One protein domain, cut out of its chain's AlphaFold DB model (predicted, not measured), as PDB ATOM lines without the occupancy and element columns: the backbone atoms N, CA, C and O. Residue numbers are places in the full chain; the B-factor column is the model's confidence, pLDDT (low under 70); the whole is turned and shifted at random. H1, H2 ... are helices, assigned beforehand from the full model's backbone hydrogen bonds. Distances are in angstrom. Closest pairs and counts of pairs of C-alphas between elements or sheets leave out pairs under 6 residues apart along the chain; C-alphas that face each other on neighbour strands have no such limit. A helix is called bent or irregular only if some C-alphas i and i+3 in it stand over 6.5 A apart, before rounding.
ATOM      1  N   GLY A   7     213.939 262.583 199.837       69.31
ATOM      2  CA  GLY A   7     212.808 262.563 198.903       69.31
ATOM      3  C   GLY A   7     213.195 262.763 197.432       69.31
ATOM      4  O   GLY A   7     212.592 262.151 196.549       69.31
ATOM      5  N   GLN A   8     214.230 263.560 197.144       74.56
ATOM      6  CA  GLN A   8     214.725 263.771 195.777       74.56
ATOM      7  C   GLN A   8     215.490 262.543 195.262       74.56
ATOM      8  O   GLN A   8     215.322 262.154 194.105       74.56
ATOM      9  N   MET A   9     216.274 261.885 196.124       75.19
ATOM     10  CA  MET A   9     216.995 260.655 195.779       75.19
ATOM     11  C   MET A   9     216.034 259.494 195.488       75.19
ATOM     12  O   MET A   9     216.186 258.819 194.469       75.19
ATOM     13  N   VAL A  10     215.026 259.275 196.339       76.69
ATOM     14  CA  VAL A  10     214.049 258.181 196.177       76.69
ATOM     15  C   VAL A  10     213.225 258.369 194.901       76.69
ATOM     16  O   VAL A  10     213.078 257.429 194.116       76.69
ATOM     17  N   THR A  11     212.757 259.593 194.636       79.44
ATOM     18  CA  THR A  11     212.048 259.935 193.393       79.44
ATOM     19  C   THR A  11     212.951 259.768 192.166       79.44
ATOM     20  O   THR A  11     212.524 259.211 191.155       79.44
ATOM     21  N   GLY A  12     214.220 260.180 192.253       81.56
ATOM     22  CA  GLY A  12     215.208 260.016 191.184       81.56
ATOM     23  C   GLY A  12     215.490 258.551 190.838       81.56
ATOM     24  O   GLY A  12     215.436 258.176 189.666       81.56
ATOM     25  N   VAL A  13     215.723 257.705 191.848       81.19
ATOM     26  CA  VAL A  13     215.948 256.257 191.681       81.19
ATOM     27  C   VAL A  13     214.704 255.574 191.114       81.19
ATOM     28  O   VAL A  13     214.808 254.824 190.147       81.19
ATOM     29  N   THR A  14     213.518 255.878 191.648       81.25
ATOM     30  CA  THR A  14     212.252 255.298 191.168       81.25
ATOM     31  C   THR A  14     211.999 255.658 189.702       81.25
ATOM     32  O   THR A  14     211.685 254.786 188.892       81.25
ATOM     33  N   ASN A  15     212.224 256.918 189.320       84.88
ATOM     34  CA  ASN A  15     212.092 257.366 187.935       84.88
ATOM     35  C   ASN A  15     213.129 256.714 187.004       84.88
ATOM     36  O   ASN A  15     212.789 256.339 185.881       84.88
ATOM     37  N   ALA A  16     214.375 256.542 187.452       84.69
ATOM     38  CA  ALA A  16     215.419 255.873 186.674       84.69
ATOM     39  C   ALA A  16     215.115 254.378 186.446       84.69
ATOM     40  O   ALA A  16     215.268 253.873 185.328       84.69
ATOM     41  N   LEU A  17     214.623 253.678 187.472       86.06
ATOM     42  CA  LEU A  17     214.207 252.273 187.376       86.06
ATOM     43  C   LEU A  17     212.975 252.099 186.481       86.06
ATOM     44  O   LEU A  17     212.924 251.164 185.685       86.06
ATOM     45  N   MET A  18     212.014 253.027 186.544       86.31
ATOM     46  CA  MET A  18     210.837 253.013 185.670       86.31
ATOM     47  C   MET A  18     211.200 253.267 184.203       86.31
ATOM     48  O   MET A  18     210.730 252.543 183.328       86.31
ATOM     49  N   ARG A  19     212.081 254.238 183.918       88.81
ATOM     50  CA  ARG A  19     212.540 254.536 182.545       88.81
ATOM     51  C   ARG A  19     213.342 253.391 181.928       88.81
ATOM     52  O   ARG A  19     213.226 253.140 180.734       88.81
ATOM     53  N   SER A  20     214.145 252.692 182.729       87.31
ATOM     54  CA  SER A  20     214.969 251.568 182.261       87.31
ATOM     55  C   SER A  20     214.222 250.231 182.208       87.31
ATOM     56  O   SER A  20     214.700 249.307 181.552       87.31
ATOM     57  N   ARG A  21     213.036 250.125 182.827       88.44
ATOM     58  CA  ARG A  21     212.261 248.881 182.969       88.44
ATOM     59  C   ARG A  21     212.059 248.133 181.650       88.44
ATOM     60  O   ARG A  21     212.327 246.933 181.580       88.44
ATOM     61  N   ALA A  22     211.603 248.829 180.608       88.50
ATOM     62  CA  ALA A  22     211.297 248.221 179.312       88.50
ATOM     63  C   ALA A  22     212.560 247.697 178.607       88.50
ATOM     64  O   ALA A  22     212.607 246.534 178.210       88.50
ATOM     65  N   ALA A  23     213.608 248.523 178.526       89.25
ATOM     66  CA  ALA A  23     214.881 248.150 177.909       89.25
ATOM     67  C   ALA A  23     215.589 247.019 178.678       89.25
ATOM     68  O   ALA A  23     216.086 246.071 178.071       89.25
ATOM     69  N   ALA A  24     215.584 247.077 180.015       88.56
ATOM     70  CA  ALA A  24     216.148 246.037 180.870       88.56
ATOM     71  C   ALA A  24     215.390 244.711 180.725       88.56
ATOM     72  O   ALA A  24     216.021 243.661 180.625       88.56
ATOM     73  N   SER A  25     214.055 244.749 180.652       91.56
ATOM     74  CA  SER A  25     213.233 243.550 180.437       91.56
ATOM     75  C   SER A  25     213.492 242.936 179.061       91.56
ATOM     76  O   SER A  25     213.711 241.733 178.973       91.56
ATOM     77  N   ALA A  26     213.538 243.747 177.998       90.06
ATOM     78  CA  ALA A  26     213.827 243.272 176.644       90.06
ATOM     79  C   ALA A  26     215.212 242.611 176.548       90.06
ATOM     80  O   ALA A  26     215.330 241.488 176.063       90.06
ATOM     81  N   ARG A  27     216.252 243.259 177.089       90.88
ATOM     82  CA  ARG A  27     217.615 242.707 177.094       90.88
ATOM     83  C   ARG A  27     217.735 241.449 177.955       90.88
ATOM     84  O   ARG A  27     218.427 240.515 177.569       90.88
ATOM     85  N   SER A  28     217.052 241.410 179.100       92.94
ATOM     86  CA  SER A  28     217.041 240.232 179.975       92.94
ATOM     87  C   SER A  28     216.368 239.035 179.304       92.94
ATOM     88  O   SER A  28     216.893 237.932 179.387       92.94
ATOM     89  N   LYS A  29     215.254 239.254 178.590       92.06
ATOM     90  CA  LYS A  29     214.592 238.212 177.790       92.06
ATOM     91  C   LYS A  29     215.488 237.685 176.671       92.06
ATOM     92  O   LYS A  29     215.502 236.485 176.434       92.06
ATOM     93  N   GLU A  30     216.260 238.554 176.019       91.75
ATOM     94  CA  GLU A  30     217.209 238.139 174.979       91.75
ATOM     95  C   GLU A  30     218.321 237.239 175.536       91.75
ATOM     96  O   GLU A  30     218.598 236.180 174.980       91.75
ATOM     97  N   ILE A  31     218.910 237.616 176.676       93.38
ATOM     98  CA  ILE A  31     219.933 236.803 177.355       93.38
ATOM     99  C   ILE A  31     219.336 235.474 177.832       93.38
ATOM    100  O   ILE A  31     219.933 234.418 177.633       93.38
ATOM    101  N   ALA A  32     218.147 235.510 178.435       93.81
ATOM    102  CA  ALA A  32     217.441 234.319 178.896       93.81
ATOM    103  C   ALA A  32     217.148 233.341 177.749       93.81
ATOM    104  O   ALA A  32     217.316 232.133 177.899       93.81
ATOM    105  N   TYR A  33     216.761 233.869 176.587       94.44
ATOM    106  CA  TYR A  33     216.535 233.094 175.374       94.44
ATOM    107  C   TYR A  33     217.807 232.384 174.889       94.44
ATOM    108  O   TYR A  33     217.767 231.190 174.595       94.44
ATOM    109  N   GLN A  34     218.941 233.095 174.842       93.12
ATOM    110  CA  GLN A  34     220.238 232.515 174.473       93.12
ATOM    111  C   GLN A  34     220.646 231.391 175.434       93.12
ATOM    112  O   GLN A  34     220.964 230.292 174.986       93.12
ATOM    113  N   GLN A  35     220.531 231.625 176.745       94.56
ATOM    114  CA  GLN A  35     220.838 230.618 177.766       94.56
ATOM    115  C   GLN A  35     219.945 229.377 177.653       94.56
ATOM    116  O   GLN A  35     220.432 228.253 177.763       94.56
ATOM    117  N   ALA A  36     218.643 229.563 177.415       94.62
ATOM    118  CA  ALA A  36     217.719 228.451 177.217       94.62
ATOM    119  C   ALA A  36     218.086 227.628 175.972       94.62
ATOM    120  O   ALA A  36     218.108 226.400 176.038       94.62
ATOM    121  N   ARG A  37     218.423 228.291 174.858       92.94
ATOM    122  CA  ARG A  37     218.836 227.630 173.612       92.94
ATOM    123  C   ARG A  37     220.120 226.820 173.793       92.94
ATOM    124  O   ARG A  37     220.139 225.646 173.437       92.94
ATOM    125  N   GLU A  38     221.157 227.412 174.386       93.50
ATOM    126  CA  GLU A  38     222.433 226.736 174.674       93.50
ATOM    127  C   GLU A  38     222.246 225.519 175.586       93.50
ATOM    128  O   GLU A  38     222.823 224.455 175.344       93.50
ATOM    129  N   TRP A  39     221.410 225.654 176.618       94.88
ATOM    130  CA  TRP A  39     221.122 224.563 177.541       94.88
ATOM    131  C   TRP A  39     220.363 223.416 176.860       94.88
ATOM    132  O   TRP A  39     220.763 222.263 177.014       94.88
ATOM    133  N   VAL A  40     219.322 223.709 176.067       93.75
ATOM    134  CA  VAL A  40     218.569 222.681 175.321       93.75
ATOM    135  C   VAL A  40     219.463 221.986 174.289       93.75
ATOM    136  O   VAL A  40     219.458 220.757 174.203       93.75
ATOM    137  N   ASP A  41     220.282 222.738 173.550       91.88
ATOM    138  CA  ASP A  41     221.235 222.178 172.585       91.88
ATOM    139  C   ASP A  41     222.263 221.254 173.267       91.88
ATOM    140  O   ASP A  41     222.573 220.172 172.752       91.88
ATOM    141  N   SER A  42     222.755 221.647 174.446       94.69
ATOM    142  CA  SER A  42     223.678 220.841 175.255       94.69
ATOM    143  C   SER A  42     223.003 219.588 175.809       94.69
ATOM    144  O   SER A  42     223.585 218.509 175.761       94.69
ATOM    145  N   PHE A  43     221.760 219.700 176.283       93.88
ATOM    146  CA  PHE A  43     220.976 218.571 176.786       93.88
ATOM    147  C   PHE A  43     220.794 217.488 175.715       93.88
ATOM    148  O   PHE A  43     221.090 216.320 175.960       93.88
ATOM    149  N   VAL A  44     220.392 217.882 174.502       92.44
ATOM    150  CA  VAL A  44     220.230 216.949 173.375       92.44
ATOM    151  C   VAL A  44     221.568 216.337 172.967       92.44
ATOM    152  O   VAL A  44     221.629 215.146 172.683       92.44
ATOM    153  N   SER A  45     222.645 217.122 172.937       91.94
ATOM    154  CA  SER A  45     223.966 216.617 172.541       91.94
ATOM    155  C   SER A  45     224.530 215.628 173.572       91.94
ATOM    156  O   SER A  45     225.031 214.574 173.191       91.94
ATOM    157  N   ASN A  46     224.362 215.900 174.868       93.56
ATOM    158  CA  ASN A  46     224.763 214.987 175.942       93.56
ATOM    159  C   ASN A  46     223.950 213.689 175.930       93.56
ATOM    160  O   ASN A  46     224.509 212.623 176.168       93.56
ATOM    161  N   LEU A  47     222.654 213.757 175.603       93.31
ATOM    162  CA  LEU A  47     221.840 212.558 175.414       93.31
ATOM    163  C   LEU A  47     222.431 211.640 174.336       93.31
ATOM    164  O   LEU A  47     222.455 210.429 174.522       93.31
ATOM    165  N   GLN A  48     222.924 212.196 173.227       91.38
ATOM    166  CA  GLN A  48     223.543 211.385 172.176       91.38
ATOM    167  C   GLN A  48     224.809 210.677 172.666       91.38
ATOM    168  O   GLN A  48     224.954 209.487 172.414       91.38
ATOM    169  N   VAL A  49     225.672 211.383 173.406       91.31
ATOM    170  CA  VAL A  49     226.901 210.808 173.983       91.31
ATOM    171  C   VAL A  49     226.570 209.657 174.933       91.31
ATOM    172  O   VAL A  49     227.132 208.574 174.802       91.31
ATOM    173  N   VAL A  50     225.603 209.857 175.834       93.69
ATOM    174  CA  VAL A  50     225.151 208.802 176.754       93.69
ATOM    175  C   VAL A  50     224.575 207.619 175.976       93.69
ATOM    176  O   VAL A  50     224.902 206.476 176.269       93.69
ATOM    177  N   LEU A  51     223.756 207.857 174.948       94.12
ATOM    178  CA  LEU A  51     223.206 206.766 174.141       94.12
ATOM    179  C   LEU A  51     224.292 205.981 173.400       94.12
ATOM    180  O   LEU A  51     224.188 204.760 173.337       94.12
ATOM    181  N   ASP A  52     225.330 206.633 172.876       91.81
ATOM    182  CA  ASP A  52     226.450 205.934 172.239       91.81
ATOM    183  C   ASP A  52     227.168 204.991 173.220       91.81
ATOM    184  O   ASP A  52     227.489 203.850 172.872       91.81
ATOM    185  N   GLU A  53     227.388 205.435 174.462       91.00
ATOM    186  CA  GLU A  53     227.994 204.626 175.525       91.00
ATOM    187  C   GLU A  53     227.095 203.453 175.941       91.00
ATOM    188  O   GLU A  53     227.545 202.306 176.005       91.00
ATOM    189  N   GLU A  54     225.809 203.718 176.157       94.06
ATOM    190  CA  GLU A  54     224.834 202.727 176.614       94.06
ATOM    191  C   GLU A  54     224.531 201.670 175.537       94.06
ATOM    192  O   GLU A  54     224.408 200.480 175.844       94.06
ATOM    193  N   ILE A  55     224.480 202.056 174.254       94.69
ATOM    194  CA  ILE A  55     224.353 201.103 173.137       94.69
ATOM    195  C   ILE A  55     225.573 200.181 173.090       94.69
ATOM    196  O   ILE A  55     225.419 198.978 172.882       94.69
ATOM    197  N   ALA A  56     226.776 200.719 173.289       92.06
ATOM    198  CA  ALA A  56     228.003 199.933 173.263       92.06
ATOM    199  C   ALA A  56     228.129 198.981 174.462       92.06
ATOM    200  O   ALA A  56     228.651 197.876 174.316       92.06
ATOM    201  N   ALA A  57     227.639 199.394 175.634       90.62
ATOM    202  CA  ALA A  57     227.718 198.613 176.862       90.62
ATOM    203  C   ALA A  57     226.608 197.556 176.991       90.62
ATOM    204  O   ALA A  57     226.879 196.444 177.453       90.62
ATOM    205  N   PHE A  58     225.373 197.888 176.599       92.75
ATOM    206  CA  PHE A  58     224.180 197.074 176.883       92.75
ATOM    207  C   PHE A  58     223.300 196.783 175.656       92.75
ATOM    208  O   PHE A  58     222.389 195.955 175.734       92.75
ATOM    209  N   GLY A  59     223.569 197.415 174.512       93.25
ATOM    210  CA  GLY A  59     222.877 197.170 173.247       93.25
ATOM    211  C   GLY A  59     221.618 198.015 173.017       93.25
ATOM    212  O   GLY A  59     221.132 198.748 173.879       93.25
ATOM    213  N   LEU A  60     221.047 197.885 171.814       94.62
ATOM    214  CA  LEU A  60     219.929 198.721 171.343       94.62
ATOM    215  C   LEU A  60     218.648 198.580 172.174       94.62
ATOM    216  O   LEU A  60     217.912 199.550 172.330       94.62
ATOM    217  N   VAL A  61     218.363 197.388 172.709       95.25
ATOM    218  CA  VAL A  61     217.160 197.158 173.528       95.25
ATOM    219  C   VAL A  61     217.217 197.992 174.806       95.25
ATOM    220  O   VAL A  61     216.215 198.592 175.190       95.25
ATOM    221  N   HIS A  62     218.393 198.071 175.434       95.44
ATOM    222  CA  HIS A  62     218.604 198.905 176.610       95.44
ATOM    223  C   HIS A  62     218.445 200.389 176.266       95.44
ATOM    224  O   HIS A  62     217.671 201.090 176.914       95.44
ATOM    225  N   ALA A  63     219.097 200.845 175.192       95.06
ATOM    226  CA  ALA A  63     219.030 202.234 174.748       95.06
ATOM    227  C   ALA A  63     217.594 202.700 174.455       95.06
ATOM    228  O   ALA A  63     217.209 203.798 174.847       95.06
ATOM    229  N   ARG A  64     216.760 201.851 173.840       94.75
ATOM    230  CA  ARG A  64     215.335 202.157 173.627       94.75
ATOM    231  C   ARG A  64     214.580 202.351 174.936       94.75
ATOM    232  O   ARG A  64     213.877 203.343 175.093       94.75
ATOM    233  N   ARG A  65     214.776 201.452 175.908       95.00
ATOM    234  CA  ARG A  65     214.170 201.586 177.242       95.00
ATOM    235  C   ARG A  65     214.640 202.844 177.967       95.00
ATOM    236  O   ARG A  65     213.846 203.458 178.674       95.00
ATOM    237  N   LEU A  66     215.900 203.236 177.791       95.19
ATOM    238  CA  LEU A  66     216.429 204.482 178.341       95.19
ATOM    239  C   LEU A  66     215.729 205.705 177.729       95.19
ATOM    240  O   LEU A  66     215.304 206.585 178.473       95.19
ATOM    241  N   VAL A  67     215.555 205.734 176.402       94.62
ATOM    242  CA  VAL A  67     214.850 206.812 175.683       94.62
ATOM    243  C   VAL A  67     213.380 206.905 176.104       94.62
ATOM    244  O   VAL A  67     212.912 207.998 176.410       94.62
ATOM    245  N   GLU A  68     212.670 205.775 176.199       92.31
ATOM    246  CA  GLU A  68     211.281 205.725 176.691       92.31
ATOM    247  C   GLU A  68     211.162 206.305 178.109       92.31
ATOM    248  O   GLU A  68     210.284 207.114 178.400       92.31
ATOM    249  N   ARG A  69     212.072 205.910 179.005       94.94
ATOM    250  CA  ARG A  69     212.050 206.348 180.404       94.94
ATOM    251  C   ARG A  69     212.437 207.819 180.553       94.94
ATOM    252  O   ARG A  69     211.913 208.499 181.436       94.94
ATOM    253  N   LEU A  70     213.333 208.307 179.693       94.06
ATOM    254  CA  LEU A  70     213.683 209.719 179.611       94.06
ATOM    255  C   LEU A  70     212.490 210.562 179.160       94.06
ATOM    256  O   LEU A  70     212.286 211.631 179.720       94.06
ATOM    257  N   ASP A  71     211.692 210.086 178.202       93.88
ATOM    258  CA  ASP A  71     210.502 210.805 177.734       93.88
ATOM    259  C   ASP A  71     209.505 211.040 178.872       93.88
ATOM    260  O   ASP A  71     209.120 212.179 179.142       93.88
ATOM    261  N   SER A  72     209.186 209.982 179.628       94.31
ATOM    262  CA  SER A  72     208.338 210.100 180.819       94.31
ATOM    263  C   SER A  72     208.951 211.039 181.860       94.31
ATOM    264  O   SER A  72     208.258 211.878 182.422       94.31
ATOM    265  N   TYR A  73     210.265 210.968 182.094       95.44
ATOM    266  CA  TYR A  73     210.931 211.860 183.046       95.44
ATOM    267  C   TYR A  73     210.877 213.337 182.618       95.44
ATOM    268  O   TYR A  73     210.648 214.222 183.449       95.44
ATOM    269  N   VAL A  74     211.056 213.621 181.323       95.06
ATOM    270  CA  VAL A  74     210.965 214.981 180.784       95.06
ATOM    271  C   VAL A  74     209.540 215.519 180.933       95.06
ATOM    272  O   VAL A  74     209.368 216.634 181.432       95.06
ATOM    273  N   ALA A  75     208.537 214.722 180.555       93.75
ATOM    274  CA  ALA A  75     207.130 215.108 180.595       93.75
ATOM    275  C   ALA A  75     206.588 215.267 182.027       93.75
ATOM    276  O   ALA A  75     205.942 216.272 182.328       93.75
ATOM    277  N   ASP A  76     206.885 214.318 182.917       95.06
ATOM    278  CA  ASP A  76     206.284 214.255 184.254       95.06
ATOM    279  C   ASP A  76     207.021 215.124 185.283       95.06
ATOM    280  O   ASP A  76     206.407 215.618 186.232       95.06
ATOM    281  N   TRP A  77     208.335 215.325 185.118       95.25
ATOM    282  CA  TRP A  77     209.173 215.969 186.137       95.25
ATOM    283  C   TRP A  77     209.904 217.213 185.639       95.25
ATOM    284  O   TRP A  77     209.843 218.254 186.299       95.25
ATOM    285  N   MET A  78     210.594 217.148 184.495       94.31
ATOM    286  CA  MET A  78     211.424 218.278 184.052       94.31
ATOM    287  C   MET A  78     210.587 219.473 183.600       94.31
ATOM    288  O   MET A  78     210.837 220.587 184.065       94.31
ATOM    289  N   VAL A  79     209.593 219.263 182.731       95.69
ATOM    290  CA  VAL A  79     208.732 220.348 182.238       95.69
ATOM    291  C   VAL A  79     207.947 220.995 183.390       95.69
ATOM    292  O   VAL A  79     208.104 222.206 183.580       95.69
ATOM    293  N   PRO A  80     207.206 220.251 184.242       96.25
ATOM    294  CA  PRO A  80     206.491 220.852 185.371       96.25
ATOM    295  C   PRO A  80     207.422 221.525 186.385       96.25
ATOM    296  O   PRO A  80     207.088 222.577 186.933       96.25
ATOM    297  N   GLY A  81     208.610 220.957 186.621       94.62
ATOM    298  CA  GLY A  81     209.620 221.532 187.508       94.62
ATOM    299  C   GLY A  81     210.148 222.877 187.006       94.62
ATOM    300  O   GLY A  81     210.190 223.847 187.767       94.62
ATOM    301  N   LEU A  82     210.504 222.966 185.721       94.56
ATOM    302  CA  LEU A  82     210.936 224.215 185.087       94.56
ATOM    303  C   LEU A  82     209.817 225.263 185.092       94.56
ATOM    304  O   LEU A  82     210.067 226.421 185.432       94.56
ATOM    305  N   GLU A  83     208.574 224.867 184.807       94.69
ATOM    306  CA  GLU A  83     207.423 225.769 184.884       94.69
ATOM    307  C   GLU A  83     207.202 226.289 186.311       94.69
ATOM    308  O   GLU A  83     207.024 227.493 186.510       94.69
ATOM    309  N   ALA A  84     207.260 225.422 187.322       93.44
ATOM    310  CA  ALA A  84     207.102 225.812 188.721       93.44
ATOM    311  C   ALA A  84     208.207 226.773 189.191       93.44
ATOM    312  O   ALA A  84     207.920 227.725 189.920       93.44
ATOM    313  N   MET A  85     209.455 226.563 188.756       90.50
ATOM    314  CA  MET A  85     210.557 227.489 189.033       90.50
ATOM    315  C   MET A  85     210.368 228.828 188.310       90.50
ATOM    316  O   MET A  85     210.554 229.875 188.931       90.50
ATOM    317  N   SER A  86     209.884 228.814 187.062       91.88
ATOM    318  CA  SER A  86     209.617 230.039 186.297       91.88
ATOM    319  C   SER A  86     208.554 230.938 186.950       91.88
ATOM    320  O   SER A  86     208.642 232.164 186.886       91.88
ATOM    321  N   ARG A  87     207.580 230.351 187.665       90.19
ATOM    322  CA  ARG A  87     206.538 231.092 188.406       90.19
ATOM    323  C   ARG A  87     207.069 231.844 189.629       90.19
ATOM    324  O   ARG A  87     206.373 232.716 190.135       90.19
ATOM    325  N   ARG A  88     208.285 231.541 190.103       85.38
ATOM    326  CA  ARG A  88     208.945 232.249 191.220       85.38
ATOM    327  C   ARG A  88     209.685 233.518 190.769       85.38
ATOM    328  O   ARG A  88     210.466 234.070 191.540       85.38
ATOM    329  N   SER A  89     209.471 233.957 189.527       84.00
ATOM    330  CA  SER A  89     210.086 235.160 188.969       84.00
ATOM    331  C   SER A  89     209.634 236.439 189.676       84.00
ATOM    332  O   SER A  89     208.510 236.546 190.165       84.00
ATOM    333  N   VAL A  90     210.501 237.449 189.649       85.81
ATOM    334  CA  VAL A  90     210.123 238.838 189.936       85.81
ATOM    335  C   VAL A  90     209.359 239.429 188.744       85.81
ATOM    336  O   VAL A  90     209.611 239.074 187.597       85.81
ATOM    337  N   GLU A  91     208.451 240.380 188.974       84.00
ATOM    338  CA  GLU A  91     207.674 241.002 187.882       84.00
ATOM    339  C   GLU A  91     208.546 241.723 186.836       84.00
ATOM    340  O   GLU A  91     208.137 241.911 185.687       84.00
ATOM    341  N   SER A  92     209.728 242.200 187.235       86.75
ATOM    342  CA  SER A  92     210.632 242.952 186.372       86.75
ATOM    343  C   SER A  92     212.076 242.912 186.882       86.75
ATOM    344  O   SER A  92     212.283 242.899 188.096       86.75
ATOM    345  N   PRO A  93     213.092 242.985 185.999       87.50
ATOM    346  CA  PRO A  93     214.499 243.055 186.409       87.50
ATOM    347  C   PRO A  93     214.841 244.303 187.242       87.50
ATOM    348  O   PRO A  93     215.871 244.327 187.908       87.50
ATOM    349  N   THR A  94     213.989 245.337 187.225       88.19
ATOM    350  CA  THR A  94     214.147 246.556 188.034       88.19
ATOM    351  C   THR A  94     213.288 246.572 189.307       88.19
ATOM    352  O   THR A  94     213.282 247.582 190.013       88.19
ATOM    353  N   THR A  95     212.574 245.483 189.627       86.00
ATOM    354  CA  THR A  95     211.760 245.380 190.848       86.00
ATOM    355  C   THR A  95     212.653 245.342 192.086       86.00
ATOM    356  O   THR A  95     213.543 244.501 192.199       86.00
ATOM    357  N   LEU A  96     212.400 246.244 193.037       84.75
ATOM    358  CA  LEU A  96     213.092 246.251 194.324       84.75
ATOM    359  C   LEU A  96     212.375 245.340 195.335       84.75
ATOM    360  O   LEU A  96     211.143 245.304 195.352       84.75
ATOM    361  N   PRO A  97     213.116 244.644 196.214       84.75
ATOM    362  CA  PRO A  97     212.546 243.930 197.351       84.75
ATOM    363  C   PRO A  97     211.657 244.834 198.223       84.75
ATOM    364  O   PRO A  97     211.941 246.026 198.384       84.75
ATOM    365  N   GLN A  98     210.593 244.273 198.807       82.81
ATOM    366  CA  GLN A  98     209.636 245.035 199.625       82.81
ATOM    367  C   GLN A  98     210.312 245.705 200.830       82.81
ATOM    368  O   GLN A  98     210.129 246.899 201.039       82.81
ATOM    369  N   ASN A  99     211.195 244.987 201.529       84.00
ATOM    370  CA  ASN A  99     211.977 245.514 202.651       84.00
ATOM    371  C   ASN A  99     212.862 246.712 202.257       84.00
ATOM    372  O   ASN A  99     212.921 247.697 202.985       84.00
ATOM    373  N   LEU A 100     213.514 246.664 201.090       84.19
ATOM    374  CA  LEU A 100     214.329 247.779 200.598       84.19
ATOM    375  C   LEU A 100     213.452 248.951 200.135       84.19
ATOM    376  O   LEU A 100     213.821 250.111 200.295       84.19
ATOM    377  N   THR A 101     212.275 248.667 199.582       82.19
ATOM    378  CA  THR A 101     211.306 249.696 199.182       82.19
ATOM    379  C   THR A 101     210.757 250.446 200.399       82.19
ATOM    380  O   THR A 101     210.604 251.667 200.354       82.19
ATOM    381  N   GLU A 102     210.495 249.740 201.497       82.56
ATOM    382  CA  GLU A 102     210.094 250.319 202.783       82.56
ATOM    383  C   GLU A 102     211.237 251.104 203.441       82.56
ATOM    384  O   GLU A 102     211.013 252.234 203.880       82.56
ATOM    385  N   GLU A 103     212.465 250.568 203.420       82.50
ATOM    386  CA  GLU A 103     213.678 251.260 203.887       82.50
ATOM    387  C   GLU A 103     213.856 252.596 203.150       82.50
ATOM    388  O   GLU A 103     214.037 253.631 203.786       82.50
ATOM    389  N   LEU A 104     213.713 252.602 201.820       79.88
ATOM    390  CA  LEU A 104     213.814 253.809 200.996       79.88
ATOM    391  C   LEU A 104     212.694 254.823 201.280       79.88
ATOM    392  O   LEU A 104     212.961 256.023 201.301       79.88
ATOM    393  N   ARG A 105     211.454 254.377 201.530       79.19
ATOM    394  CA  ARG A 105     210.325 255.262 201.896       79.19
ATOM    395  C   ARG A 105     210.466 255.869 203.296       79.19
ATOM    396  O   ARG A 105     209.908 256.936 203.546       79.19
ATOM    397  N   GLY A 106     211.186 255.201 204.198       78.00
ATOM    398  CA  GLY A 106     211.430 255.655 205.570       78.00
ATOM    399  C   GLY A 106     212.514 256.731 205.714       78.00
ATOM    400  O   GLY A 106     212.613 257.350 206.775       78.00
ATOM    401  N   LEU A 107     213.315 256.984 204.671       79.62
ATOM    402  CA  LEU A 107     214.406 257.965 204.699       79.62
ATOM    403  C   LEU A 107     213.873 259.409 204.786       79.62
ATOM    404  O   LEU A 107     213.086 259.847 203.946       79.62
ATOM    405  N   LYS A 108     214.342 260.185 205.776       71.06
ATOM    406  CA  LYS A 108     214.004 261.609 205.973       71.06
ATOM    407  C   LYS A 108     215.269 262.448 206.198       71.06
ATOM    408  O   LYS A 108     216.203 261.985 206.843       71.06
ATOM    409  N   GLY A 109     215.278 263.692 205.712       73.69
ATOM    410  CA  GLY A 109     216.375 264.652 205.911       73.69
ATOM    411  C   GLY A 109     217.515 264.569 204.883       73.69
ATOM    412  O   GLY A 109     217.358 263.998 203.802       73.69
ATOM    413  N   VAL A 110     218.653 265.189 205.218       68.81
ATOM    414  CA  VAL A 110     219.878 265.220 204.395       68.81
ATOM    415  C   VAL A 110     220.679 263.934 204.606       68.81
ATOM    416  O   VAL A 110     221.053 263.607 205.731       68.81
ATOM    417  N   LEU A 111     220.955 263.202 203.524       69.75
ATOM    418  CA  LEU A 111     221.623 261.899 203.581       69.75
ATOM    419  C   LEU A 111     223.153 262.036 203.705       69.75
ATOM    420  O   LEU A 111     223.804 262.585 202.820       69.75
ATOM    421  N   ALA A 112     223.736 261.474 204.771       63.78
ATOM    422  CA  ALA A 112     225.189 261.469 204.997       63.78
ATOM    423  C   ALA A 112     225.936 260.307 204.299       63.78
ATOM    424  O   ALA A 112     227.146 260.388 204.103       63.78
ATOM    425  N   GLN A 113     225.243 259.224 203.914       68.06
ATOM    426  CA  GLN A 113     225.856 257.996 203.367       68.06
ATOM    427  C   GLN A 113     225.191 257.489 202.071       68.06
ATOM    428  O   GLN A 113     224.874 256.305 201.935       68.06
ATOM    429  N   THR A 114     225.007 258.370 201.086       69.81
ATOM    430  CA  THR A 114     224.339 258.085 199.795       69.81
ATOM    431  C   THR A 114     224.901 256.866 199.046       69.81
ATOM    432  O   THR A 114     224.132 256.092 198.483       69.81
ATOM    433  N   HIS A 115     226.221 256.641 199.087       76.12
ATOM    434  CA  HIS A 115     226.888 255.531 198.385       76.12
ATOM    435  C   HIS A 115     226.412 254.147 198.855       76.12
ATOM    436  O   HIS A 115     226.087 253.300 198.028       76.12
ATOM    437  N   SER A 116     226.276 253.945 200.169       78.69
ATOM    438  CA  SER A 116     225.841 252.661 200.743       78.69
ATOM    439  C   SER A 116     224.423 252.263 200.306       78.69
ATOM    440  O   SER A 116     224.145 251.097 200.034       78.69
ATOM    441  N   ILE A 117     223.529 253.248 200.175       79.00
ATOM    442  CA  ILE A 117     222.147 253.059 199.722       79.00
ATOM    443  C   ILE A 117     222.132 252.755 198.220       79.00
ATOM    444  O   ILE A 117     221.427 251.849 197.776       79.00
ATOM    445  N   THR A 118     222.944 253.465 197.428       80.81
ATOM    446  CA  THR A 118     223.101 253.186 195.995       80.81
ATOM    447  C   THR A 118     223.645 251.777 195.740       80.81
ATOM    448  O   THR A 118     223.147 251.104 194.837       80.81
ATOM    449  N   ASP A 119     224.595 251.292 196.542       84.81
ATOM    450  CA  ASP A 119     225.132 249.931 196.420       84.81
ATOM    451  C   ASP A 119     224.103 248.859 196.807       84.81
ATOM    452  O   ASP A 119     223.971 247.857 196.099       84.81
ATOM    453  N   LYS A 120     223.296 249.088 197.855       85.25
ATOM    454  CA  LYS A 120     222.160 248.215 198.206       85.25
ATOM    455  C   LYS A 120     221.135 248.126 197.071       85.25
ATOM    456  O   LYS A 120     220.733 247.026 196.695       85.25
ATOM    457  N   VAL A 121     220.752 249.264 196.486       85.62
ATOM    458  CA  VAL A 121     219.831 249.320 195.335       85.62
ATOM    459  C   VAL A 121     220.431 248.613 194.123       85.62
ATOM    460  O   VAL A 121     219.755 247.808 193.489       85.62
ATOM    461  N   ARG A 122     221.711 248.847 193.819       87.56
ATOM    462  CA  ARG A 122     222.417 248.170 192.723       87.56
ATOM    463  C   ARG A 122     222.435 246.656 192.923       87.56
ATOM    464  O   ARG A 122     222.105 245.925 191.996       87.56
ATOM    465  N   SER A 123     222.790 246.186 194.117       89.50
ATOM    466  CA  SER A 123     222.814 244.757 194.445       89.50
ATOM    467  C   SER A 123     221.425 244.128 194.331       89.50
ATOM    468  O   SER A 123     221.289 243.039 193.776       89.50
ATOM    469  N   ALA A 124     220.384 244.821 194.799       87.94
ATOM    470  CA  ALA A 124     219.004 244.364 194.687       87.94
ATOM    471  C   ALA A 124     218.542 244.257 193.225       87.94
ATOM    472  O   ALA A 124     217.979 243.236 192.842       87.94
ATOM    473  N   VAL A 125     218.844 245.258 192.391       88.88
ATOM    474  CA  VAL A 125     218.524 245.243 190.953       88.88
ATOM    475  C   VAL A 125     219.304 244.153 190.217       88.88
ATOM    476  O   VAL A 125     218.732 243.458 189.383       88.88
ATOM    477  N   LEU A 126     220.586 243.939 190.536       89.81
ATOM    478  CA  LEU A 126     221.371 242.834 189.972       89.81
ATOM    479  C   LEU A 126     220.800 241.467 190.376       89.81
ATOM    480  O   LEU A 126     220.714 240.570 189.536       89.81
ATOM    481  N   GLY A 127     220.386 241.311 191.637       90.06
ATOM    482  CA  GLY A 127     219.712 240.110 192.131       90.06
ATOM    483  C   GLY A 127     218.387 239.852 191.412       90.06
ATOM    484  O   GLY A 127     218.192 238.761 190.877       90.06
ATOM    485  N   ALA A 128     217.526 240.869 191.320       89.62
ATOM    486  CA  ALA A 128     216.252 240.808 190.604       89.62
ATOM    487  C   ALA A 128     216.447 240.513 189.107       89.62
ATOM    488  O   ALA A 128     215.744 239.681 188.545       89.62
ATOM    489  N   THR A 129     217.452 241.122 188.470       91.31
ATOM    490  CA  THR A 129     217.796 240.865 187.063       91.31
ATOM    491  C   THR A 129     218.228 239.416 186.850       91.31
ATOM    492  O   THR A 129     217.740 238.773 185.927       91.31
ATOM    493  N   ARG A 130     219.096 238.864 187.710       91.56
ATOM    494  CA  ARG A 130     219.501 237.449 187.627       91.56
ATOM    495  C   ARG A 130     218.307 236.514 187.804       91.56
ATOM    496  O   ARG A 130     218.127 235.625 186.983       91.56
ATOM    497  N   GLN A 131     217.478 236.747 188.822       91.12
ATOM    498  CA  GLN A 131     216.267 235.954 189.062       91.12
ATOM    499  C   GLN A 131     215.310 236.007 187.866       91.12
ATOM    500  O   GLN A 131     214.816 234.967 187.438       91.12
ATOM    501  N   TYR A 132     215.104 237.195 187.293       93.69
ATOM    502  CA  TYR A 132     214.265 237.388 186.113       93.69
ATOM    503  C   TYR A 132     214.807 236.639 184.889       93.69
ATOM    504  O   TYR A 132     214.052 235.936 184.222       93.69
ATOM    505  N   ILE A 133     216.113 236.751 184.607       94.25
ATOM    506  CA  ILE A 133     216.766 236.044 183.494       94.25
ATOM    507  C   ILE A 133     216.635 234.529 183.677       94.25
ATOM    508  O   ILE A 133     216.215 233.845 182.749       94.25
ATOM    509  N   THR A 134     216.949 234.001 184.864       93.94
ATOM    510  CA  THR A 134     216.870 232.560 185.136       93.94
ATOM    511  C   THR A 134     215.443 232.033 185.000       93.94
ATOM    512  O   THR A 134     215.241 231.006 184.360       93.94
ATOM    513  N   ALA A 135     214.451 232.735 185.549       94.31
ATOM    514  CA  ALA A 135     213.059 232.308 185.458       94.31
ATOM    515  C   ALA A 135     212.526 232.357 184.018       94.31
ATOM    516  O   ALA A 135     211.815 231.446 183.591       94.31
ATOM    517  N   GLU A 136     212.906 233.376 183.243       94.38
ATOM    518  CA  GLU A 136     212.534 233.461 181.830       94.38
ATOM    519  C   GLU A 136     213.239 232.384 180.990       94.38
ATOM    520  O   GLU A 136     212.613 231.784 180.119       94.38
ATOM    521  N   ALA A 137     214.505 232.071 181.283       95.19
ATOM    522  CA  ALA A 137     215.234 230.997 180.611       95.19
ATOM    523  C   ALA A 137     214.581 229.635 180.893       95.19
ATOM    524  O   ALA A 137     214.363 228.850 179.974       95.19
ATOM    525  N   GLN A 138     214.185 229.386 182.147       95.69
ATOM    526  CA  GLN A 138     213.436 228.188 182.541       95.69
ATOM    527  C   GLN A 138     212.085 228.095 181.829       95.69
ATOM    528  O   GLN A 138     211.714 227.016 181.378       95.69
ATOM    529  N   ARG A 139     211.371 229.219 181.679       95.62
ATOM    530  CA  ARG A 139     210.100 229.277 180.944       95.62
ATOM    531  C   ARG A 139     210.280 228.897 179.473       95.62
ATOM    532  O   ARG A 139     209.511 228.095 178.953       95.62
ATOM    533  N   VAL A 140     211.288 229.466 178.805       95.31
ATOM    534  CA  VAL A 140     211.592 229.176 177.391       95.31
ATOM    535  C   VAL A 140     212.052 227.726 177.216       95.31
ATOM    536  O   VAL A 140     211.590 227.052 176.299       95.31
ATOM    537  N   ALA A 141     212.902 227.219 178.112       95.75
ATOM    538  CA  ALA A 141     213.349 225.828 178.093       95.75
ATOM    539  C   ALA A 141     212.191 224.841 178.326       95.75
ATOM    540  O   ALA A 141     212.104 223.839 177.623       95.75
ATOM    541  N   ALA A 142     211.275 225.135 179.259       95.88
ATOM    542  CA  ALA A 142     210.083 224.319 179.490       95.88
ATOM    543  C   ALA A 142     209.196 224.248 178.241       95.88
ATOM    544  O   ALA A 142     208.760 223.165 177.863       95.88
ATOM    545  N   GLU A 143     208.972 225.386 177.577       95.38
ATOM    546  CA  GLU A 143     208.180 225.436 176.346       95.38
ATOM    547  C   GLU A 143     208.839 224.637 175.215       95.38
ATOM    548  O   GLU A 143     208.165 223.875 174.530       95.38
ATOM    549  N   ALA A 144     210.164 224.734 175.065       94.94
ATOM    550  CA  ALA A 144     210.904 223.930 174.096       94.94
ATOM    551  C   ALA A 144     210.808 222.423 174.399       94.94
ATOM    552  O   ALA A 144     210.618 221.618 173.489       94.94
ATOM    553  N   LEU A 145     210.906 222.032 175.674       95.62
ATOM    554  CA  LEU A 145     210.855 220.629 176.087       95.62
ATOM    555  C   LEU A 145     209.465 219.989 175.959       95.62
ATOM    556  O   LEU A 145     209.386 218.767 175.877       95.62
ATOM    557  N   LYS A 146     208.378 220.763 175.853       94.81
ATOM    558  CA  LYS A 146     207.051 220.210 175.510       94.81
ATOM    559  C   LYS A 146     207.040 219.532 174.139       94.81
ATOM    560  O   LYS A 146     206.298 218.578 173.931       94.81
ATOM    561  N   GLU A 147     207.887 219.991 173.218       95.06
ATOM    562  CA  GLU A 147     208.071 219.398 171.887       95.06
ATOM    563  C   GLU A 147     209.162 218.310 171.864       95.06
ATOM    564  O   GLU A 147     209.467 217.768 170.804       95.06
ATOM    565  N   PHE A 148     209.777 217.969 173.004       94.56
ATOM    566  CA  PHE A 148     210.897 217.021 173.058       94.56
ATOM    567  C   PHE A 148     210.492 215.597 172.656       94.56
ATOM    568  O   PHE A 148     211.221 214.935 171.912       94.56
ATOM    569  N   SER A 149     209.310 215.149 173.089       93.12
ATOM    570  CA  SER A 149     208.798 213.808 172.778       93.12
ATOM    571  C   SER A 149     208.653 213.603 171.262       93.12
ATOM    572  O   SER A 149     209.188 212.657 170.683       93.12
ATOM    573  N   THR A 150     208.016 214.553 170.570       94.44
ATOM    574  CA  THR A 150     207.798 214.484 169.115       94.44
ATOM    575  C   THR A 150     209.035 214.875 168.306       94.44
ATOM    576  O   THR A 150     209.263 214.334 167.225       94.44
ATOM    577  N   GLY A 151     209.843 215.808 168.812       93.69
ATOM    578  CA  GLY A 151     210.987 216.375 168.106       93.69
ATOM    579  C   GLY A 151     212.289 215.585 168.240       93.69
ATOM    580  O   GLY A 151     213.122 215.653 167.339       93.69
ATOM    581  N   VAL A 152     212.481 214.836 169.332       95.31
ATOM    582  CA  VAL A 152     213.736 214.124 169.636       95.31
ATOM    583  C   VAL A 152     213.501 212.655 169.969       95.31
ATOM    584  O   VAL A 152     214.112 211.800 169.327       95.31
ATOM    585  N   VAL A 153     212.620 212.351 170.925       95.44
ATOM    586  CA  VAL A 153     212.419 210.980 171.434       95.44
ATOM    587  C   VAL A 153     211.850 210.064 170.356       95.44
ATOM    588  O   VAL A 153     212.450 209.033 170.065       95.44
ATOM    589  N   SER A 154     210.734 210.437 169.725       95.19
ATOM    590  CA  SER A 154     210.106 209.613 168.684       95.19
ATOM    591  C   SER A 154     211.051 209.352 167.495       95.19
ATOM    592  O   SER A 154     211.217 208.186 167.122       95.19
ATOM    593  N   PRO A 155     211.764 210.356 166.940       96.50
ATOM    594  CA  PRO A 155     212.793 210.105 165.932       96.50
ATOM    595  C   PRO A 155     213.933 209.182 166.391       96.50
ATOM    596  O   PRO A 155     214.403 208.366 165.591       96.50
ATOM    597  N   LEU A 156     214.383 209.284 167.650       96.00
ATOM    598  CA  LEU A 156     215.398 208.387 168.219       96.00
ATOM    599  C   LEU A 156     214.880 206.952 168.338       96.00
ATOM    600  O   LEU A 156     215.544 206.036 167.854       96.00
ATOM    601  N   ASP A 157     213.698 206.743 168.922       95.06
ATOM    602  CA  ASP A 157     213.110 205.406 169.051       95.06
ATOM    603  C   ASP A 157     212.865 204.770 167.676       95.06
ATOM    604  O   ASP A 157     213.186 203.599 167.473       95.06
ATOM    605  N   HIS A 158     212.413 205.544 166.683       95.56
ATOM    606  CA  HIS A 158     212.278 205.061 165.307       95.56
ATOM    607  C   HIS A 158     213.628 204.651 164.695       95.56
ATOM    608  O   HIS A 158     213.709 203.650 163.977       95.56
ATOM    609  N   ALA A 159     214.704 205.405 164.936       96.44
ATOM    610  CA  ALA A 159     216.035 205.054 164.443       96.44
ATOM    611  C   ALA A 159     216.583 203.786 165.121       96.44
ATOM    612  O   ALA A 159     217.043 202.875 164.428       96.44
ATOM    613  N   LEU A 160     216.456 203.687 166.447       96.38
ATOM    614  CA  LEU A 160     216.875 202.523 167.233       96.38
ATOM    615  C   LEU A 160     216.064 201.268 166.883       96.38
ATOM    616  O   LEU A 160     216.635 200.191 166.721       96.38
ATOM    617  N   SER A 161     214.746 201.402 166.716       95.88
ATOM    618  CA  SER A 161     213.850 200.309 166.318       95.88
ATOM    619  C   SER A 161     214.217 199.753 164.949       95.88
ATOM    620  O   SER A 161     214.379 198.545 164.803       95.88
ATOM    621  N   ARG A 162     214.422 200.628 163.954       96.25
ATOM    622  CA  ARG A 162     214.860 200.210 162.612       96.25
ATOM    623  C   ARG A 162     216.201 199.481 162.655       96.25
ATOM    624  O   ARG A 162     216.343 198.437 162.023       96.25
ATOM    625  N   ALA A 163     217.168 199.997 163.413       96.31
ATOM    626  CA  ALA A 163     218.470 199.354 163.574       96.31
ATOM    627  C   ALA A 163     218.361 197.966 164.226       96.31
ATOM    628  O   ALA A 163     218.988 197.018 163.752       96.31
ATOM    629  N   LEU A 164     217.518 197.822 165.254       95.69
ATOM    630  CA  LEU A 164     217.259 196.541 165.910       95.69
ATOM    631  C   LEU A 164     216.622 195.538 164.943       95.69
ATOM    632  O   LEU A 164     217.116 194.420 164.819       95.69
ATOM    633  N   THR A 165     215.582 195.942 164.206       95.81
ATOM    634  CA  THR A 165     214.942 195.085 163.197       95.81
ATOM    635  C   THR A 165     215.939 194.632 162.132       95.81
ATOM    636  O   THR A 165     215.972 193.450 161.794       95.81
ATOM    637  N   ASN A 166     216.798 195.528 161.639       94.62
ATOM    638  CA  ASN A 166     217.825 195.176 160.654       94.62
ATOM    639  C   ASN A 166     218.807 194.125 161.193       94.62
ATOM    640  O   ASN A 166     219.146 193.179 160.481       94.62
ATOM    641  N   LEU A 167     219.235 194.254 162.453       93.81
ATOM    642  CA  LEU A 167     220.112 193.274 163.094       93.81
ATOM    643  C   LEU A 167     219.416 191.931 163.334       93.81
ATOM    644  O   LEU A 167     220.024 190.881 163.133       93.81
ATOM    645  N   GLU A 168     218.139 191.934 163.716       94.38
ATOM    646  CA  GLU A 168     217.349 190.707 163.858       94.38
ATOM    647  C   GLU A 168     217.183 189.971 162.525       94.38
ATOM    648  O   GLU A 168     217.289 188.742 162.483       94.38
ATOM    649  N   VAL A 169     216.964 190.709 161.433       94.62
ATOM    650  CA  VAL A 169     216.917 190.151 160.075       94.62
ATOM    651  C   VAL A 169     218.273 189.556 159.697       94.62
ATOM    652  O   VAL A 169     218.324 188.394 159.293       94.62
ATOM    653  N   ALA A 170     219.371 190.291 159.898       93.00
ATOM    654  CA  ALA A 170     220.723 189.803 159.612       93.00
ATOM    655  C   ALA A 170     221.072 188.544 160.425       93.00
ATOM    656  O   ALA A 170     221.649 187.601 159.892       93.00
ATOM    657  N   ARG A 171     220.652 188.481 161.696       92.12
ATOM    658  CA  ARG A 171     220.851 187.312 162.565       92.12
ATOM    659  C   ARG A 171     220.072 186.076 162.101       92.12
ATOM    660  O   ARG A 171     220.522 184.958 162.334       92.12
ATOM    661  N   ARG A 172     218.896 186.255 161.490       92.94
ATOM    662  CA  ARG A 172     218.070 185.153 160.956       92.94
ATOM    663  C   ARG A 172     218.490 184.716 159.554       92.94
ATOM    664  O   ARG A 172     218.128 183.611 159.146       92.94
ATOM    665  N   ALA A 173     219.215 185.559 158.821       90.88
ATOM    666  CA  ALA A 173     219.680 185.251 157.480       90.88
ATOM    667  C   ALA A 173     220.620 184.037 157.498       90.88
ATOM    668  O   ALA A 173     221.614 183.998 158.228       90.88
TER     669      ALA A 173
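What this domain is: This is residues 7 to 173 of the 716 residues of an uncharacterized protein of Brevibacterium sp (UniProt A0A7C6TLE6). This is a long, thin rod of helices that the printed part travels three times: H1 runs along most of it, H2 folds back from the end of H1 and, by way of a long link and short H3, leads back, and H4 and H5 run out again. H4 crosses H1 near the middle and packs on the later part of H2, H5 packs on the earlier part of H2, and residues 168 to 173 stick out at one end. The printed part has 167 residues with five named helices, H1 to H5 in order, and no named strand; its class is all helix. It is extended, with a radius of gyration of the C-alphas of 24.7 A and spans of 93 by 25 by 22 A.

Where its parts are: Find C-alpha 7 at (212.808, 262.563, 198.903), where H1, residues 7 to 58, begins. By its hydrogen bonds H1 was assigned as one helix, but it is bent: C-alphas 19 and 22 are 7.2 A apart. Its arms are H1a, residues 7 to 19, 18.2 A, and H1b, residues 22 to 58, 52.8 A, at a steep tilt of 54 degrees. H2, residues 60 to 86, also assigned as one helix by its hydrogen bonds, is bent too, with C-alphas 76 and 79 6.9 A apart; H2a, residues 60 to 76, 24.4 A, and H2b, residues 79 to 86, 10.5 A, stand at a steep tilt of 40 degrees. H3 is residues 98 to 106, 12.3 A. H4, residues 114 to 146, is 48.2 A long. H5, residues 148 to 172, spans 34.8 A and ends at C-alpha 172, (218.070, 185.153, 160.956); it is only just irregular, with C-alphas 151 and 154 6.8 A apart.

How they stand to each other: Start at H1b: its residues 28 to 40 touch residues 129 to 144 of H4, the same way at a steep tilt of 47 degrees, closest at the C-alphas of Ala 32 and Ala 137, 4.3 A. H1b and H2a form a helical hairpin, touching through residues 51 to 55 and 62 to 63, closest at the C-alphas of Ile 55 and Ala 63, 5.7 A. H2b touches residues 134 to 146 of H4, opposite ways at a shallow tilt of 17 degrees, with the C-alphas of Ser 86 and Ala 135 closest at 4.2 A. H2a touches H5, opposite ways at 16 degrees, a shallow tilt; the C-alphas of Arg 64 and Asp 157 are closest, 6.0 A. H1a and H3 are close but not clearly touching, with the C-alphas of Val 10 and Leu 104 closest at 6.5 A. In H1a, H1b, H2a, H2b, H3 and H4 every O i to N i+4 pair is within hydrogen-bond range; in H5, 19 of 21 are.

The domain as a whole: The C-alphas of Gly 109 and Ala 173, the two farthest apart, are 93.1 A apart. The printed part has no cut, and the link from H2 to H3, 11 residues, is long. Residue 7 and residues 110 to 114 have pLDDT under 70.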